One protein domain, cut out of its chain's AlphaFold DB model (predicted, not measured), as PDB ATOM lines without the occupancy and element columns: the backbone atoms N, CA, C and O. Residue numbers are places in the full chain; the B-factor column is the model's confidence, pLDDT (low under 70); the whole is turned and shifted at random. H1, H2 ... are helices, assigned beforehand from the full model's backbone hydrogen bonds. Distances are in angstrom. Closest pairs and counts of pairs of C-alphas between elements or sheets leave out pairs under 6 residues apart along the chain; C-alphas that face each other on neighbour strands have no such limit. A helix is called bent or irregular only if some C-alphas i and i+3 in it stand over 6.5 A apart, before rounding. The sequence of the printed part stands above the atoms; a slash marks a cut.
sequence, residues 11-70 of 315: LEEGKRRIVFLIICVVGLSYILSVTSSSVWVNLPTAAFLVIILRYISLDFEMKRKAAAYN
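AT A GLANCE: This is residues 11 to 70 of the 315 residues of the protein "Sorting nexin-16" of Senna tora (UniProt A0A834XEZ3). Two long helices, H2 and H1, make a narrow V: the chain runs along H1, turns tightly, and folds back along H2, so that the two come nearest each other close to the turn and spread toward their far ends. H2, the longer one, makes the long axis, and residues 54 to 70 of it stand free, as do residues 11 to 23 of H1. The printed part has 60 residues with two named helices, H1 then H2, and no named strand; the class is all helix. The whole is loose, with a radius of gyration of the C-alphas of 14.9 A, and its rod-like outline spans 49 by 22 by 10 A.

HOW THE PARTS SIT: Look first at H2, residues 39 to 70, and then at H1, residues 11 to 34. They are close but not clearly touching, with 2 pairs of C-alphas within 8 A; the closest C-alphas are those of Leu 32 and Asn 42, 6.8 A apart. Their lines stand at a shallow tilt of 21 degrees, and they run opposite ways. Their centres are 13.6 A apart. In H1 every O i to N i+4 pair is within hydrogen-bond range; in H2, 26 of 28 are.

IN THESE COORDINATES: Find C-alpha 39 at (-1.402, -15.006, 28.388); from there H2 runs 46.2 A to C-alpha 70 at (11.372, 28.726, 20.985). H2 is neither bent nor irregular, but only just: C-alphas 41 and 44 are 6.0 A apart. H1 begins at C-alpha 11, at (5.901, 13.342, 3.402), and runs 34.5 A to C-alpha 34.

THE WHOLE: The C-alphas farthest apart are those of Ser 37 and Asn 70, 49.9 A. The printed part has no cut, and the link from H1 to H2, 4 residues, is tight. The mean pLDDT of the printed part is 72.5; look for values under 70 at residue 13, residues 31 to 32, residues 34 to 42, residue 62 and residues 64 to 70.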
ATOM      1  N   LEU A  11       5.623  14.681   3.917       73.94
ATOM      2  CA  LEU A  11       5.901  13.342   3.402       73.94
ATOM      3  C   LEU A  11       6.995  12.635   4.218       73.94
ATOM      4  O   LEU A  11       6.834  11.467   4.573       73.94
ATOM      5  N   GLU A  12       8.073  13.340   4.564       70.25
ATOM      6  CA  GLU A  12       9.134  12.836   5.446       70.25
ATOM      7  C   GLU A  12       8.609  12.547   6.862       70.25
ATOM      8  O   GLU A  12       8.903  11.498   7.442       70.25
ATOM      9  N   GLU A  13       7.757  13.424   7.397       67.69
ATOM     10  CA  GLU A  13       7.098  13.247   8.692       67.69
ATOM     11  C   GLU A  13       6.160  12.029   8.694       67.69
ATOM     12  O   GLU A  13       6.185  11.227   9.633       67.69
ATOM     13  N   GLY A  14       5.361  11.851   7.635       72.25
ATOM     14  CA  GLY A  14       4.500  10.680   7.459       72.25
ATOM     15  C   GLY A  14       5.306   9.384   7.380       72.25
ATOM     16  O   GLY A  14       5.004   8.417   8.082       72.25
ATOM     17  N   LYS A  15       6.397   9.390   6.607       73.88
ATOM     18  CA  LYS A  15       7.318   8.254   6.481       73.88
ATOM     19  C   LYS A  15       7.945   7.884   7.828       73.88
ATOM     20  O   LYS A  15       7.971   6.707   8.177       73.88
ATOM     21  N   ARG A  16       8.371   8.866   8.632       71.69
ATOM     22  CA  ARG A  16       8.956   8.613   9.963       71.69
ATOM     23  C   ARG A  16       7.949   7.999  10.941       71.69
ATOM     24  O   ARG A  16       8.306   7.096  11.696       71.69
ATOM     25  N   ARG A  17       6.685   8.439  10.905       72.50
ATOM     26  CA  ARG A  17       5.600   7.877  11.737       72.50
ATOM     27  C   ARG A  17       5.257   6.441  11.351       72.50
ATOM     28  O   ARG A  17       5.046   5.616  12.234       72.50
ATOM     29  N   ILE A  18       5.253   6.139  10.053       74.75
ATOM     30  CA  ILE A  18       5.022   4.782   9.543       74.75
ATOM     31  C   ILE A  18       6.162   3.849   9.968       74.75
ATOM     32  O   ILE A  18       5.896   2.762  10.472       74.75
ATOM     33  N   VAL A  19       7.420   4.289   9.856       76.75
ATOM     34  CA  VAL A  19       8.584   3.498  10.293       76.75
ATOM     35  C   VAL A  19       8.519   3.196  11.793       76.75
ATOM     36  O   VAL A  19       8.718   2.054  12.195       76.75
ATOM     37  N   PHE A  20       8.175   4.186  12.621       78.06
ATOM     38  CA  PHE A  20       8.040   3.980  14.064       78.06
ATOM     39  C   PHE A  20       6.905   3.008  14.416       78.06
ATOM     40  O   PHE A  20       7.089   2.135  15.263       78.06
ATOM     41  N   LEU A  21       5.754   3.110  13.742       77.31
ATOM     42  CA  LEU A  21       4.643   2.169  13.916       77.31
ATOM     43  C   LEU A  21       5.035   0.741  13.531       77.31
ATOM     44  O   LEU A  21       4.720  -0.183  14.273       77.31
ATOM     45  N   ILE A  22       5.759   0.559  12.424       76.19
ATOM     46  CA  ILE A  22       6.246  -0.759  11.998       76.19
ATOM     47  C   ILE A  22       7.204  -1.336  13.045       76.19
ATOM     48  O   ILE A  22       7.039  -2.485  13.441       76.19
ATOM     49  N   ILE A  23       8.148  -0.540  13.557       80.75
ATOM     50  CA  ILE A  23       9.077  -0.971  14.614       80.75
ATOM     51  C   ILE A  23       8.320  -1.357  15.892       80.75
ATOM     52  O   ILE A  23       8.641  -2.370  16.507       80.75
ATOM     53  N   CYS A  24       7.286  -0.600  16.273       74.81
ATOM     54  CA  CYS A  24       6.460  -0.916  17.439       74.81
ATOM     55  C   CYS A  24       5.667  -2.212  17.248       74.81
ATOM     56  O   CYS A  24       5.644  -3.041  18.150       74.81
ATOM     57  N   VAL A  25       5.037  -2.407  16.086       78.44
ATOM     58  CA  VAL A  25       4.275  -3.626  15.781       78.44
ATOM     59  C   VAL A  25       5.201  -4.838  15.758       78.44
ATOM     60  O   VAL A  25       4.907  -5.828  16.412       78.44
ATOM     61  N   VAL A  26       6.354  -4.742  15.090       79.19
ATOM     62  CA  VAL A  26       7.342  -5.831  15.026       79.19
ATOM     63  C   VAL A  26       7.941  -6.121  16.405       79.19
ATOM     64  O   VAL A  26       8.058  -7.284  16.778       79.19
ATOM     65  N   GLY A  27       8.264  -5.091  17.193       76.62
ATOM     66  CA  GLY A  27       8.767  -5.246  18.559       76.62
ATOM     67  C   GLY A  27       7.742  -5.890  19.493       76.62
ATOM     68  O   GLY A  27       8.080  -6.806  20.241       76.62
ATOM     69  N   LEU A  28       6.472  -5.480  19.400       72.19
ATOM     70  CA  LEU A  28       5.373  -6.103  20.138       72.19
ATOM     71  C   LEU A  28       5.183  -7.561  19.708       72.19
ATOM     72  O   LEU A  28       5.123  -8.433  20.566       72.19
ATOM     73  N   SER A  29       5.161  -7.853  18.405       73.75
ATOM     74  CA  SER A  29       5.057  -9.221  17.880       73.75
ATOM     75  C   SER A  29       6.225 -10.112  18.310       73.75
ATOM     76  O   SER A  29       6.005 -11.270  18.655       73.75
ATOM     77  N   TYR A  30       7.448  -9.581  18.353       76.75
ATOM     78  CA  TYR A  30       8.631 -10.309  18.813       76.75
ATOM     79  C   TYR A  30       8.551 -10.647  20.309       76.75
ATOM     80  O   TYR A  30       8.763 -11.793  20.693       76.75
ATOM     81  N   ILE A  31       8.156  -9.692  21.156       68.50
ATOM     82  CA  ILE A  31       8.006  -9.914  22.607       68.50
ATOM     83  C   ILE A  31       6.849 -10.879  22.907       68.50
ATOM     84  O   ILE A  31       6.997 -11.785  23.733       68.50
ATOM     85  N   LEU A  32       5.726 -10.740  22.189       68.06
ATOM     86  CA  LEU A  32       4.598 -11.678  22.241       68.06
ATOM     87  C   LEU A  32       5.039 -13.099  21.834       68.06
ATOM     88  O   LEU A  32       4.546 -14.068  22.404       68.06
ATOM     89  N   SER A  33       5.976 -13.223  20.884       71.94
ATOM     90  CA  SER A  33       6.507 -14.506  20.401       71.94
ATOM     91  C   SER A  33       7.532 -15.146  21.341       71.94
ATOM     92  O   SER A  33       7.611 -16.370  21.386       71.94
ATOM     93  N   VAL A  34       8.322 -14.357  22.078       67.81
ATOM     94  CA  VAL A  34       9.339 -14.861  23.026       67.81
ATOM     95  C   VAL A  34       8.710 -15.277  24.367       67.81
ATOM     96  O   VAL A  34       9.259 -16.111  25.081       67.81
ATOM     97  N   THR A  35       7.516 -14.774  24.692       64.38
ATOM     98  CA  THR A  35       6.817 -15.027  25.969       64.38
ATOM     99  C   THR A  35       5.801 -16.179  25.854       64.38
ATOM    100  O   THR A  35       4.652 -16.081  26.292       64.38
ATOM    101  N   SER A  36       6.181 -17.286  25.209       57.19
ATOM    102  CA  SER A  36       5.272 -18.407  24.941       57.19
ATOM    103  C   SER A  36       5.120 -19.337  26.155       57.19
ATOM    104  O   SER A  36       5.827 -20.333  26.270       57.19
ATOM    105  N   SER A  37       4.174 -19.042  27.055       64.38
ATOM    106  CA  SER A  37       3.432 -20.092  27.789       64.38
ATOM    107  C   SER A  37       2.186 -19.569  28.523       64.38
ATOM    108  O   SER A  37       1.231 -20.320  28.692       64.38
ATOM    109  N   SER A  38       2.118 -18.288  28.915       65.25
ATOM    110  CA  SER A  38       0.957 -17.776  29.665       65.25
ATOM    111  C   SER A  38       0.527 -16.366  29.253       65.25
ATOM    112  O   SER A  38       1.255 -15.387  29.421       65.25
ATOM    113  N   VAL A  39      -0.714 -16.260  28.764       67.50
ATOM    114  CA  VAL A  39      -1.402 -15.006  28.388       67.50
ATOM    115  C   VAL A  39      -1.448 -14.008  29.555       67.50
ATOM    116  O   VAL A  39      -1.423 -12.796  29.344       67.50
ATOM    117  N   TRP A  40      -1.438 -14.514  30.790       66.56
ATOM    118  CA  TRP A  40      -1.541 -13.723  32.016       66.56
ATOM    119  C   TRP A  40      -0.297 -12.872  32.320       66.56
ATOM    120  O   TRP A  40      -0.415 -11.835  32.963       66.56
ATOM    121  N   VAL A  41       0.884 -13.259  31.826       68.25
ATOM    122  CA  VAL A  41       2.141 -12.488  31.988       68.25
ATOM    123  C   VAL A  41       2.371 -11.531  30.811       68.25
ATOM    124  O   VAL A  41       3.043 -10.503  30.926       68.25
ATOM    125  N   ASN A  42       1.752 -11.827  29.670       68.38
ATOM    126  CA  ASN A  42       1.911 -11.067  28.440       68.38
ATOM    127  C   ASN A  42       1.064  -9.780  28.430       68.38
ATOM    128  O   ASN A  42       1.511  -8.733  27.965       68.38
ATOM    129  N   LEU A  43      -0.140  -9.830  29.018       73.25
ATOM    130  CA  LEU A  43      -1.048  -8.681  29.099       73.25
ATOM    131  C   LEU A  43      -0.471  -7.507  29.924       73.25
ATOM    132  O   LEU A  43      -0.474  -6.382  29.414       73.25
ATOM    133  N   PRO A  44       0.080  -7.714  31.143       76.81
ATOM    134  CA  PRO A  44       0.680  -6.628  31.921       76.81
ATOM    135  C   PRO A  44       1.921  -6.048  31.238       76.81
ATOM    136  O   PRO A  44       2.106  -4.834  31.221       76.81
ATOM    137  N   THR A  45       2.742  -6.903  30.622       73.81
ATOM    138  CA  THR A  45       3.974  -6.498  29.929       73.81
ATOM    139  C   THR A  45       3.670  -5.642  28.697       73.81
ATOM    140  O   THR A  45       4.281  -4.590  28.500       73.81
ATOM    141  N   ALA A  46       2.667  -6.027  27.900       73.06
ATOM    142  CA  ALA A  46       2.207  -5.239  26.760       73.06
ATOM    143  C   ALA A  46       1.571  -3.908  27.196       73.06
ATOM    144  O   ALA A  46       1.866  -2.866  26.610       73.06
ATOM    145  N   ALA A  47       0.747  -3.910  28.251       78.75
ATOM    146  CA  ALA A  47       0.159  -2.687  28.797       78.75
ATOM    147  C   ALA A  47       1.240  -1.716  29.304       78.75
ATOM    148  O   ALA A  47       1.204  -0.530  28.979       78.75
ATOM    149  N   PHE A  48       2.241  -2.223  30.029       81.56
ATOM    150  CA  PHE A  48       3.377  -1.443  30.515       81.56
ATOM    151  C   PHE A  48       4.183  -0.819  29.368       81.56
ATOM    152  O   PHE A  48       4.484   0.374  29.402       81.56
ATOM    153  N   LEU A  49       4.455  -1.580  28.303       78.75
ATOM    154  CA  LEU A  49       5.133  -1.062  27.112       78.75
ATOM    155  C   LEU A  49       4.315   0.006  26.390       78.75
ATOM    156  O   LEU A  49       4.875   1.029  26.008       78.75
ATOM    157  N   VAL A  50       3.003  -0.185  26.231       80.44
ATOM    158  CA  VAL A  50       2.123   0.829  25.626       80.44
ATOM    159  C   VAL A  50       2.108   2.107  26.468       80.44
ATOM    160  O   VAL A  50       2.161   3.198  25.903       80.44
ATOM    161  N   ILE A  51       2.098   1.995  27.800       81.25
ATOM    162  CA  ILE A  51       2.180   3.143  28.715       81.25
ATOM    163  C   ILE A  51       3.525   3.866  28.558       81.25
ATOM    164  O   ILE A  51       3.535   5.086  28.394       81.25
ATOM    165  N   ILE A  52       4.647   3.138  28.525       79.88
ATOM    166  CA  ILE A  52       5.982   3.720  28.312       79.88
ATOM    167  C   ILE A  52       6.079   4.395  26.942       79.88
ATOM    168  O   ILE A  52       6.543   5.528  26.843       79.88
ATOM    169  N   LEU A  53       5.605   3.746  25.880       79.19
ATOM    170  CA  LEU A  53       5.595   4.303  24.528       79.19
ATOM    171  C   LEU A  53       4.734   5.563  24.439       79.19
ATOM    172  O   LEU A  53       5.147   6.544  23.823       79.19
ATOM    173  N   ARG A  54       3.557   5.572  25.077       78.56
ATOM    174  CA  ARG A  54       2.706   6.767  25.171       78.56
ATOM    175  C   ARG A  54       3.404   7.887  25.929       78.56
ATOM    176  O   ARG A  54       3.375   9.020  25.460       78.56
ATOM    177  N   TYR A  55       4.057   7.568  27.041       82.19
ATOM    178  CA  TYR A  55       4.810   8.528  27.837       82.19
ATOM    179  C   TYR A  55       5.975   9.142  27.050       82.19
ATOM    180  O   TYR A  55       6.083  10.362  26.980       82.19
ATOM    181  N   ILE A  56       6.792   8.319  26.383       74.12
ATOM    182  CA  ILE A  56       7.921   8.778  25.556       74.12
ATOM    183  C   ILE A  56       7.425   9.596  24.358       74.12
ATOM    184  O   ILE A  56       8.020  10.614  24.018       74.12
ATOM    185  N   SER A  57       6.328   9.183  23.719       77.12
ATOM    186  CA  SER A  57       5.763   9.903  22.573       77.12
ATOM    187  C   SER A  57       5.210  11.273  22.982       77.12
ATOM    188  O   SER A  57       5.450  12.260  22.288       77.12
ATOM    189  N   LEU A  58       4.554  11.359  24.145       75.50
ATOM    190  CA  LEU A  58       4.108  12.626  24.726       75.50
ATOM    191  C   LEU A  58       5.295  13.520  25.106       75.50
ATOM    192  O   LEU A  58       5.305  14.685  24.721       75.50
ATOM    193  N   ASP A  59       6.313  12.987  25.786       73.25
ATOM    194  CA  ASP A  59       7.535  13.726  26.140       73.25
ATOM    195  C   ASP A  59       8.254  14.268  24.892       73.25
ATOM    196  O   ASP A  59       8.647  15.435  24.834       73.25
ATOM    197  N   PHE A  60       8.352  13.457  23.836       76.50
ATOM    198  CA  PHE A  60       8.945  13.872  22.569       76.50
ATOM    199  C   PHE A  60       8.100  14.931  21.850       76.50
ATOM    200  O   PHE A  60       8.640  15.892  21.299       76.50
ATOM    201  N   GLU A  61       6.771  14.796  21.860       77.06
ATOM    202  CA  GLU A  61       5.866  15.783  21.274       77.06
ATOM    203  C   GLU A  61       5.918  17.116  22.032       77.06
ATOM    204  O   GLU A  61       5.942  18.173  21.399       77.06
ATOM    205  N   MET A  62       6.015  17.088  23.364       69.62
ATOM    206  CA  MET A  62       6.207  18.282  24.191       69.62
ATOM    207  C   MET A  62       7.543  18.956  23.901       69.62
ATOM    208  O   MET A  62       7.561  20.148  23.607       69.62
ATOM    209  N   LYS A  63       8.652  18.204  23.899       73.62
ATOM    210  CA  LYS A  63       9.987  18.735  23.575       73.62
ATOM    211  C   LYS A  63      10.025  19.331  22.171       73.62
ATOM    212  O   LYS A  63      10.591  20.403  21.965       73.62
ATOM    213  N   ARG A  64       9.351  18.697  21.207       67.81
ATOM    214  CA  ARG A  64       9.194  19.223  19.846       67.81
ATOM    215  C   ARG A  64       8.350  20.499  19.810       67.81
ATOM    216  O   ARG A  64       8.723  21.433  19.106       67.81
ATOM    217  N   LYS A  65       7.230  20.559  20.538       69.31
ATOM    218  CA  LYS A  65       6.372  21.756  20.623       69.31
ATOM    219  C   LYS A  65       7.089  22.914  21.319       69.31
ATOM    220  O   LYS A  65       7.022  24.034  20.825       69.31
ATOM    221  N   ALA A  66       7.841  22.636  22.380       62.69
ATOM    222  CA  ALA A  66       8.692  23.605  23.062       62.69
ATOM    223  C   ALA A  66       9.798  24.135  22.131       62.69
ATOM    224  O   ALA A  66       9.989  25.343  22.029       62.69
ATOM    225  N   ALA A  67      10.464  23.262  21.365       67.81
ATOM    226  CA  ALA A  67      11.454  23.675  20.370       67.81
ATOM    227  C   ALA A  67      10.833  24.481  19.213       67.81
ATOM    228  O   ALA A  67      11.418  25.460  18.761       67.81
ATOM    229  N   ALA A  68       9.640  24.117  18.735       63.41
ATOM    230  CA  ALA A  68       8.936  24.865  17.690       63.41
ATOM    231  C   ALA A  68       8.458  26.248  18.167       63.41
ATOM    232  O   ALA A  68       8.405  27.184  17.369       63.41
ATOM    233  N   TYR A  69       8.128  26.377  19.454       54.19
ATOM    234  CA  TYR A  69       7.772  27.648  20.080       54.19
ATOM    235  C   TYR A  69       9.005  28.542  20.287       54.19
ATOM    236  O   TYR A  69       8.982  29.699  19.881       54.19
ATOM    237  N   ASN A  70      10.114  27.990  20.795       54.59
ATOM    238  CA  ASN A  70      11.372  28.726  20.985       54.59
ATOM    239  C   ASN A  70      12.014  29.181  19.655       54.59
ATOM    240  O   ASN A  70      12.723  30.181  19.629       54.59
TER     241      ASN A  70